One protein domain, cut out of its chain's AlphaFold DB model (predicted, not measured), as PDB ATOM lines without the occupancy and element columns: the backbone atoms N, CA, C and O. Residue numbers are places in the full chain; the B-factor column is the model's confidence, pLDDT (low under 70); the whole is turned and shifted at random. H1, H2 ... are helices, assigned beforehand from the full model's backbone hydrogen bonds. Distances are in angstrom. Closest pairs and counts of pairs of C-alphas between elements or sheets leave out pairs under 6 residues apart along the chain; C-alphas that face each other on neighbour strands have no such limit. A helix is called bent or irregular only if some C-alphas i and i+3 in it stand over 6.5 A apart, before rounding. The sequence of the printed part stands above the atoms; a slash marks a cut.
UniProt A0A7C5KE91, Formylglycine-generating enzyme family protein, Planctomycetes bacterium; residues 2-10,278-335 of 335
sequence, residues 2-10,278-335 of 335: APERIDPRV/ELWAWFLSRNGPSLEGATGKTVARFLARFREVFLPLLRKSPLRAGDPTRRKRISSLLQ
ATOM      1  N   ALA A   2      16.566  20.210 243.028       52.00
ATOM      2  CA  ALA A   2      17.967  20.379 242.640       52.00
ATOM      3  C   ALA A   2      18.032  20.994 241.227       52.00
ATOM      4  O   ALA A   2      17.181  20.647 240.400       52.00
ATOM      5  N   PRO A   3      18.970  21.916 240.944       65.69
ATOM      6  CA  PRO A   3      19.104  22.489 239.612       65.69
ATOM      7  C   PRO A   3      19.324  21.374 238.589       65.69
ATOM      8  O   PRO A   3      20.057  20.416 238.838       65.69
ATOM      9  N   GLU A   4      18.655  21.492 237.444       76.69
ATOM     10  CA  GLU A   4      18.774  20.523 236.360       76.69
ATOM     11  C   GLU A   4      20.237  20.443 235.905       76.69
ATOM     12  O   GLU A   4      20.846  21.451 235.536       76.69
ATOM     13  N   ARG A   5      20.824  19.243 235.962       83.75
ATOM     14  CA  ARG A   5      22.234  19.035 235.630       83.75
ATOM     15  C   ARG A   5      22.440  19.196 234.124       83.75
ATOM     16  O   ARG A   5      21.861  18.456 233.331       83.75
ATOM     17  N   ILE A   6      23.285  20.147 233.739       89.44
ATOM     18  CA  ILE A   6      23.677  20.358 232.343       89.44
ATOM     19  C   ILE A   6      24.616  19.223 231.913       89.44
ATOM     20  O   ILE A   6      25.451  18.760 232.691       89.44
ATOM     21  N   ASP A   7      24.462  18.750 230.676       92.19
ATOM     22  CA  ASP A   7      25.416  17.829 230.061       92.19
ATOM     23  C   ASP A   7      26.798  18.510 229.962       92.19
ATOM     24  O   ASP A   7      26.935  19.501 229.235       92.19
ATOM     25  N   PRO A   8      27.846  17.994 230.630       91.75
ATOM     26  CA  PRO A   8      29.159  18.640 230.641       91.75
ATOM     27  C   PRO A   8      29.790  18.741 229.242       91.75
ATOM     28  O   PRO A   8      30.670  19.568 229.011       91.75
ATOM     29  N   ARG A   9      29.309  17.961 228.262       92.69
ATOM     30  CA  ARG A   9      29.754  18.056 226.865       92.69
ATOM     31  C   ARG A   9      29.345  19.374 226.200       92.69
ATOM     32  O   ARG A   9      30.014  19.795 225.257       92.69
ATOM     33  N   VAL A  10      28.274  20.033 226.661       93.88
ATOM     34  CA  VAL A  10      27.785  21.294 226.061       93.88
ATOM     35  C   VAL A  10      28.214  22.553 226.806       93.88
ATOM     36  O   VAL A  10      28.072  23.644 226.256       93.88
ATOM     37  N   GLU A 278      30.732  18.928 211.516       89.12
ATOM     38  CA  GLU A 278      31.002  17.960 212.587       89.12
ATOM     39  C   GLU A 278      30.078  18.220 213.787       89.12
ATOM     40  O   GLU A 278      29.416  17.295 214.266       89.12
ATOM     41  N   LEU A 279      29.948  19.483 214.218       91.69
ATOM     42  CA  LEU A 279      29.014  19.862 215.289       91.69
ATOM     43  C   LEU A 279      27.560  19.625 214.880       91.69
ATOM     44  O   LEU A 279      26.769  19.107 215.667       91.69
ATOM     45  N   TRP A 280      27.210  19.959 213.637       89.94
ATOM     46  CA  TRP A 280      25.881  19.706 213.088       89.94
ATOM     47  C   TRP A 280      25.522  18.216 213.125       89.94
ATOM     48  O   TRP A 280      24.462  17.838 213.631       89.94
ATOM     49  N   ALA A 281      26.427  17.355 212.651       87.50
ATOM     50  CA  ALA A 281      26.250  15.909 212.697       87.50
ATOM     51  C   ALA A 281      26.136  15.396 214.140       87.50
ATOM     52  O   ALA A 281      25.278  14.559 214.427       87.50
ATOM     53  N   TRP A 282      26.942  15.928 215.065       89.69
ATOM     54  CA  TRP A 282      26.865  15.573 216.479       89.69
ATOM     55  C   TRP A 282      25.510  15.937 217.097       89.69
ATOM     56  O   TRP A 282      24.882  15.075 217.719       89.69
ATOM     57  N   PHE A 283      24.997  17.149 216.858       91.00
ATOM     58  CA  PHE A 283      23.672  17.563 217.332       91.00
ATOM     59  C   PHE A 283      22.543  16.693 216.772       91.00
ATOM     60  O   PHE A 283      21.569  16.429 217.477       91.00
ATOM     61  N   LEU A 284      22.665  16.197 215.540       87.88
ATOM     62  CA  LEU A 284      21.679  15.304 214.924       87.88
ATOM     63  C   LEU A 284      21.819  13.832 215.332       87.88
ATOM     64  O   LEU A 284      20.897  13.043 215.113       87.88
ATOM     65  N   SER A 285      22.957  13.447 215.908       85.94
ATOM     66  CA  SER A 285      23.236  12.062 216.279       85.94
ATOM     67  C   SER A 285      22.457  11.623 217.523       85.94
ATOM     68  O   SER A 285      22.165  12.425 218.409       85.94
ATOM     69  N   ARG A 286      22.181  10.315 217.636       83.88
ATOM     70  CA  ARG A 286      21.557   9.719 218.835       83.88
ATOM     71  C   ARG A 286      22.392   9.916 220.104       83.88
ATOM     72  O   ARG A 286      21.832  10.044 221.183       83.88
ATOM     73  N   ASN A 287      23.715   9.981 219.955       83.50
ATOM     74  CA  ASN A 287      24.658  10.211 221.051       83.50
ATOM     75  C   ASN A 287      24.922  11.708 221.308       83.50
ATOM     76  O   ASN A 287      25.774  12.045 222.137       83.50
ATOM     77  N   GLY A 288      24.228  12.600 220.594       87.62
ATOM     78  CA  GLY A 288      24.300  14.044 220.777       87.62
ATOM     79  C   GLY A 288      23.725  14.503 222.122       87.62
ATOM     80  O   GLY A 288      23.183  13.700 222.887       87.62
ATOM     81  N   PRO A 289      23.824  15.802 222.436       92.75
ATOM     82  CA  PRO A 289      23.292  16.342 223.681       92.75
ATOM     83  C   PRO A 289      21.759  16.309 223.699       92.75
ATOM     84  O   PRO A 289      21.111  16.229 222.649       92.75
ATOM     85  N   SER A 290      21.160  16.407 224.886       92.31
ATOM     86  CA  SER A 290      19.720  16.666 224.982       92.31
ATOM     87  C   SER A 290      19.372  18.006 224.317       92.31
ATOM     88  O   SER A 290      20.115  18.979 224.430       92.31
ATOM     89  N   LEU A 291      18.237  18.056 223.620       93.19
ATOM     90  CA  LEU A 291      17.691  19.273 222.999       93.19
ATOM     91  C   LEU A 291      16.549  19.882 223.834       93.19
ATOM     92  O   LEU A 291      15.793  20.739 223.363       93.19
ATOM     93  N   GLU A 292      16.427  19.425 225.080       91.06
ATOM     94  CA  GLU A 292      15.417  19.821 226.057       91.06
ATOM     95  C   GLU A 292      16.076  20.272 227.365       91.06
ATOM     96  O   GLU A 292      17.280  20.085 227.572       91.06
ATOM     97  N   GLY A 293      15.286  20.909 228.232       92.19
ATOM     98  CA  GLY A 293      15.749  21.362 229.541       92.19
ATOM     99  C   GLY A 293      16.907  22.363 229.481       92.19
ATOM    100  O   GLY A 293      17.086  23.101 228.504       92.19
ATOM    101  N   ALA A 294      17.711  22.401 230.541       92.62
ATOM    102  CA  ALA A 294      18.874  23.278 230.664       92.62
ATOM    103  C   ALA A 294      19.939  23.012 229.582       92.62
ATOM    104  O   ALA A 294      20.474  23.958 228.995       92.62
ATOM    105  N   THR A 295      20.192  21.740 229.251       93.62
ATOM    106  CA  THR A 295      21.117  21.342 228.174       93.62
ATOM    107  C   THR A 295      20.644  21.869 226.818       93.62
ATOM    108  O   THR A 295      21.410  22.519 226.103       93.62
ATOM    109  N   GLY A 296      19.360  21.689 226.498       93.62
ATOM    110  CA  GLY A 296      18.748  22.199 225.276       93.62
ATOM    111  C   GLY A 296      18.820  23.720 225.166       93.62
ATOM    112  O   GLY A 296      19.133  24.237 224.097       93.62
ATOM    113  N   LYS A 297      18.630  24.452 226.273       93.44
ATOM    114  CA  LYS A 297      18.804  25.917 226.309       93.44
ATOM    115  C   LYS A 297      20.242  26.346 226.000       93.44
ATOM    116  O   LYS A 297      20.444  27.407 225.410       93.44
ATOM    117  N   THR A 298      21.244  25.571 226.414       95.06
ATOM    118  CA  THR A 298      22.655  25.837 226.076       95.06
ATOM    119  C   THR A 298      22.918  25.608 224.589       95.06
ATOM    120  O   THR A 298      23.502  26.474 223.937       95.06
ATOM    121  N   VAL A 299      22.416  24.503 224.026       95.62
ATOM    122  CA  VAL A 299      22.515  24.218 222.583       95.62
ATOM    123  C   VAL A 299      21.790  25.286 221.758       95.62
ATOM    124  O   VAL A 299      22.346  25.791 220.787       95.62
ATOM    125  N   ALA A 300      20.588  25.697 222.169       94.81
ATOM    126  CA  ALA A 300      19.805  26.731 221.496       94.81
ATOM    127  C   ALA A 300      20.536  28.080 221.451       94.81
ATOM    128  O   ALA A 300      20.640  28.686 220.389       94.81
ATOM    129  N   ARG A 301      21.116  28.521 222.577       95.75
ATOM    130  CA  ARG A 301      21.927  29.751 222.630       95.75
ATOM    131  C   ARG A 301      23.126  29.693 221.683       95.75
ATOM    132  O   ARG A 301      23.427  30.682 221.021       95.75
ATOM    133  N   PHE A 302      23.791  28.541 221.600       96.44
ATOM    134  CA  PHE A 302      24.899  28.340 220.666       96.44
ATOM    135  C   PHE A 302      24.442  28.413 219.201       96.44
ATOM    136  O   PHE A 302      25.035  29.146 218.411       96.44
ATOM    137  N   LEU A 303      23.366  27.705 218.848       95.56
ATOM    138  CA  LEU A 303      22.805  27.710 217.495       95.56
ATOM    139  C   LEU A 303      22.325  29.103 217.072       95.56
ATOM    140  O   LEU A 303      22.610  29.520 215.955       95.56
ATOM    141  N   ALA A 304      21.664  29.840 217.969       94.69
ATOM    142  CA  ALA A 304      21.224  31.210 217.718       94.69
ATOM    143  C   ALA A 304      22.411  32.154 217.470       94.69
ATOM    144  O   ALA A 304      22.396  32.933 216.519       94.69
ATOM    145  N   ARG A 305      23.480  32.041 218.274       94.88
ATOM    146  CA  ARG A 305      24.703  32.844 218.109       94.88
ATOM    147  C   ARG A 305      25.376  32.628 216.751       94.88
ATOM    148  O   ARG A 305      25.933  33.569 216.197       94.88
ATOM    149  N   PHE A 306      25.341  31.405 216.227       94.62
ATOM    150  CA  PHE A 306      25.981  31.033 214.960       94.62
ATOM    151  C   PHE A 306      24.960  30.647 213.885       94.62
ATOM    152  O   PHE A 306      25.220  29.784 213.044       94.62
ATOM    153  N   ARG A 307      23.789  31.293 213.898       94.00
ATOM    154  CA  ARG A 307      22.658  30.961 213.023       94.00
ATOM    155  C   ARG A 307      23.034  30.948 211.544       94.00
ATOM    156  O   ARG A 307      22.697  29.998 210.845       94.00
ATOM    157  N   GLU A 308      23.790  31.945 211.093       91.94
ATOM    158  CA  GLU A 308      24.223  32.068 209.693       91.94
ATOM    159  C   GLU A 308      25.152  30.931 209.241       91.94
ATOM    160  O   GLU A 308      25.200  30.593 208.061       91.94
ATOM    161  N   VAL A 309      25.839  30.274 210.181       91.81
ATOM    162  CA  VAL A 309      26.671  29.096 209.902       91.81
ATOM    163  C   VAL A 309      25.809  27.835 209.770       91.81
ATOM    164  O   VAL A 309      26.017  27.030 208.862       91.81
ATOM    165  N   PHE A 310      24.824  27.648 210.655       92.56
ATOM    166  CA  PHE A 310      24.049  26.402 210.734       92.56
ATOM    167  C   PHE A 310      22.795  26.378 209.847       92.56
ATOM    168  O   PHE A 310      22.379  25.304 209.402       92.56
ATOM    169  N   LEU A 311      22.199  27.529 209.527       90.56
ATOM    170  CA  LEU A 311      21.000  27.604 208.687       90.56
ATOM    171  C   LEU A 311      21.229  27.054 207.259       90.56
ATOM    172  O   LEU A 311      20.384  26.289 206.779       90.56
ATOM    173  N   PRO A 312      22.360  27.333 206.575       89.56
ATOM    174  CA  PRO A 312      22.674  26.694 205.297       89.56
ATOM    175  C   PRO A 312      22.841  25.172 205.405       89.56
ATOM    176  O   PRO A 312      22.419  24.449 204.500       89.56
ATOM    177  N   LEU A 313      23.410  24.665 206.506       88.19
ATOM    178  CA  LEU A 313      23.586  23.224 206.735       88.19
ATOM    179  C   LEU A 313      22.249  22.503 206.913       88.19
ATOM    180  O   LEU A 313      22.061  21.413 206.367       88.19
ATOM    181  N   LEU A 314      21.292  23.133 207.601       84.75
ATOM    182  CA  LEU A 314      19.923  22.631 207.715       84.75
ATOM    183  C   LEU A 314      19.236  22.509 206.346       84.75
ATOM    184  O   LEU A 314      18.512  21.539 206.121       84.75
ATOM    185  N   ARG A 315      19.472  23.462 205.434       82.62
ATOM    186  CA  ARG A 315      18.897  23.455 204.075       82.62
ATOM    187  C   ARG A 315      19.567  22.427 203.158       82.62
ATOM    188  O   ARG A 315      18.878  21.767 202.391       82.62
ATOM    189  N   LYS A 316      20.895  22.279 203.247       79.00
ATOM    190  CA  LYS A 316      21.691  21.386 202.384       79.00
ATOM    191  C   LYS A 316      21.692  19.920 202.832       79.00
ATOM    192  O   LYS A 316      21.923  19.040 202.010       79.00
ATOM    193  N   SER A 317      21.464  19.634 204.116       67.69
ATOM    194  CA  SER A 317      21.514  18.256 204.625       67.69
ATOM    195  C   SER A 317      20.364  17.412 204.052       67.69
ATOM    196  O   SER A 317      19.207  17.812 204.208       67.69
ATOM    197  N   PRO A 318      20.610  16.214 203.487       61.75
ATOM    198  CA  PRO A 318      19.542  15.317 203.038       61.75
ATOM    199  C   PRO A 318      18.561  15.037 204.182       61.75
ATOM    200  O   PRO A 318      19.006  14.856 205.313       61.75
ATOM    201  N   LEU A 319      17.247  14.965 203.933       55.72
ATOM    202  CA  LEU A 319      16.232  14.695 204.976       55.72
ATOM    203  C   LEU A 319      16.506  13.410 205.788       55.72
ATOM    204  O   LEU A 319      16.091  13.320 206.937       55.72
ATOM    205  N   ARG A 320      17.245  12.449 205.212       50.59
ATOM    206  CA  ARG A 320      17.655  11.179 205.842       50.59
ATOM    207  C   ARG A 320      18.950  11.258 206.669       50.59
ATOM    208  O   ARG A 320      19.341  10.260 207.267       50.59
ATOM    209  N   ALA A 321      19.645  12.396 206.682       58.28
ATOM    210  CA  ALA A 321      20.850  12.576 207.485       58.28
ATOM    211  C   ALA A 321      20.468  12.878 208.945       58.28
ATOM    212  O   ALA A 321      20.005  13.977 209.255       58.28
ATOM    213  N   GLY A 322      20.675  11.899 209.831       66.12
ATOM    214  CA  GLY A 322      20.429  12.023 211.271       66.12
ATOM    215  C   GLY A 322      19.009  11.652 211.712       66.12
ATOM    216  O   GLY A 322      18.198  11.173 210.923       66.12
ATOM    217  N   ASP A 323      18.724  11.839 213.001       79.38
ATOM    218  CA  ASP A 323      17.411  11.552 213.587       79.38
ATOM    219  C   ASP A 323      16.373  12.621 213.159       79.38
ATOM    220  O   ASP A 323      16.562  13.806 213.472       79.38
ATOM    221  N   PRO A 324      15.272  12.248 212.469       81.38
ATOM    222  CA  PRO A 324      14.266  13.199 211.986       81.38
ATOM    223  C   PRO A 324      13.620  14.045 213.092       81.38
ATOM    224  O   PRO A 324      13.342  15.230 212.884       81.38
ATOM    225  N   THR A 325      13.420  13.473 214.281       86.94
ATOM    226  CA  THR A 325      12.829  14.166 215.433       86.94
ATOM    227  C   THR A 325      13.785  15.230 215.951       86.94
ATOM    228  O   THR A 325      13.398  16.386 216.146       86.94
ATOM    229  N   ARG A 326      15.068  14.874 216.093       90.38
ATOM    230  CA  ARG A 326      16.116  15.826 216.494       90.38
ATOM    231  C   ARG A 326      16.273  16.935 215.463       90.38
ATOM    232  O   ARG A 326      16.379  18.097 215.841       90.38
ATOM    233  N   ARG A 327      16.214  16.609 214.167       87.75
ATOM    234  CA  ARG A 327      16.267  17.608 213.092       87.75
ATOM    235  C   ARG A 327      15.119  18.606 213.178       87.75
ATOM    236  O   ARG A 327      15.369  19.806 213.100       87.75
ATOM    237  N   LYS A 328      13.880  18.136 213.364       88.25
ATOM    238  CA  LYS A 328      12.711  19.012 213.547       88.25
ATOM    239  C   LYS A 328      12.907  19.937 214.750       88.25
ATOM    240  O   LYS A 328      12.647  21.135 214.651       88.25
ATOM    241  N   ARG A 329      13.428  19.405 215.859       91.12
ATOM    242  CA  ARG A 329      13.723  20.196 217.058       91.12
ATOM    243  C   ARG A 329      14.796  21.254 216.803       91.12
ATOM    244  O   ARG A 329      14.558  22.414 217.100       91.12
ATOM    245  N   ILE A 330      15.929  20.888 216.206       89.38
ATOM    246  CA  ILE A 330      17.007  21.832 215.865       89.38
ATOM    247  C   ILE A 330      16.518  22.896 214.875       89.38
ATOM    248  O   ILE A 330      16.860  24.063 215.026       89.38
ATOM    249  N   SER A 331      15.671  22.525 213.910       87.31
ATOM    250  CA  SER A 331      15.034  23.481 212.999       87.31
ATOM    251  C   SER A 331      14.196  24.511 213.753       87.31
ATOM    252  O   SER A 331      14.284  25.691 213.444       87.31
ATOM    253  N   SER A 332      13.427  24.085 214.760       88.31
ATOM    254  CA  SER A 332      12.667  24.988 215.633       88.31
ATOM    255  C   SER A 332      13.561  25.868 216.511       88.31
ATOM    256  O   SER A 332      13.130  26.949 216.883       88.31
ATOM    257  N   LEU A 333      14.777  25.430 216.854       86.75
ATOM    258  CA  LEU A 333      15.742  26.245 217.606       86.75
ATOM    259  C   LEU A 333      16.469  27.282 216.729       86.75
ATOM    260  O   LEU A 333      17.085  28.195 217.270       86.75
ATOM    261  N   LEU A 334      16.452  27.112 215.401       83.31
ATOM    262  CA  LEU A 334      17.112  27.995 214.428       83.31
ATOM    263  C   LEU A 334      16.167  29.023 213.779       83.31
ATOM    264  O   LEU A 334      16.657  29.963 213.146       83.31
ATOM    265  N   GLN A 335      14.850  28.812 213.867       77.00
ATOM    266  CA  GLN A 335      13.814  29.712 213.344       77.00
ATOM    267  C   GLN A 335      13.562  30.862 214.308       77.00
ATOM    268  O   GLN A 335      13.629  32.006 213.812       77.00
TER     269      GLN A 335
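Overview. This is residues 2 to 10 and 278 to 335 of the 335 residues of the protein "Formylglycine-generating enzyme family protein" of Planctomycetes bacterium (UniProt A0A7C5KE91). Two helices, H2 and H3, make a V with its corner at Phe 306; H4 lies over one side of the V, running between its arms toward the corner, and the short H1 lies on the other side, close to H3. The first printed stretch, residues 2 to 10, has no named element; it runs past the beginning of H2, and Ala 2 makes one end of the longest axis. The printed part has 67 residues, with four named helices in the order H1, H2, H3, H4 and no named strand, and its class is all helix. It is compact, with a radius of gyration of the C-alphas of 11.7 A, while its outline is elongated, with spans of 40 by 23 by 19 A.

Along the chain. Begin with H2, the longest helix, residues 293 to 305: find C-alpha 293 at (15.749, 21.362, 229.541), and from there it runs 18.5 A to C-alpha 305. Just after it comes H3, residues 307 to 316, 14.3 A long and irregular, but only just: C-alphas 309 and 312 are 6.6 A apart. H4, residues 324 to 334, runs 15.3 A and ends with C-alpha 334 at (17.112, 27.995, 214.428). Look back before H2 for H1, residues 278 to 284, which begins at C-alpha 278 at (31.002, 17.960, 212.587).

Arrangement. Start at H2 and look at its residues 300 to 304, which alone touch H4; the closest C-alphas are those of Ala 300 and Leu 333, 5.6 A apart, and the two helices run the same way at a steep tilt of 58 degrees. H2 and H3 are close but not clearly touching, about perpendicular at 86 degrees, with the closest C-alphas, those of Leu 303 and Phe 310, 7.0 A apart. H3 and H4 are a helical hairpin and only just touch, with 3 pairs of C-alphas within 8 A, the closest being Arg 307 and Leu 334 at 6.4 A; they run opposite ways at a shallow tilt of 34 degrees, only just short of steep. H4 is the hub, touching three helices; with H1 it only just touches, also with 3 pairs, and the closest C-alphas are those of Leu 284 and Arg 326, 5.8 A apart, at a steep tilt of 67 degrees, opposite ways. H1 and H2 are apart. The helix packing is mostly crossed, but only just, with 1 of 3 touching pairs at a shallow tilt. In H1, H2 and H4 each O i to N i+4 pair is within hydrogen-bond range, in H3 4 of 6.

Size, cuts and confidence. The C-alphas farthest apart are those of Ala 2 and Lys 316, 40.4 A. Residues 11 to 277 are not printed, and C-alphas 10 and 278 stand 14.2 A apart across this cut. The link from H2 to H3 is tight, and those from H1 to H2 and from H3 to H4 are short. The mean pLDDT of the printed part is 86.0; look for values under 70 at residues 2 to 3 and 317 to 322.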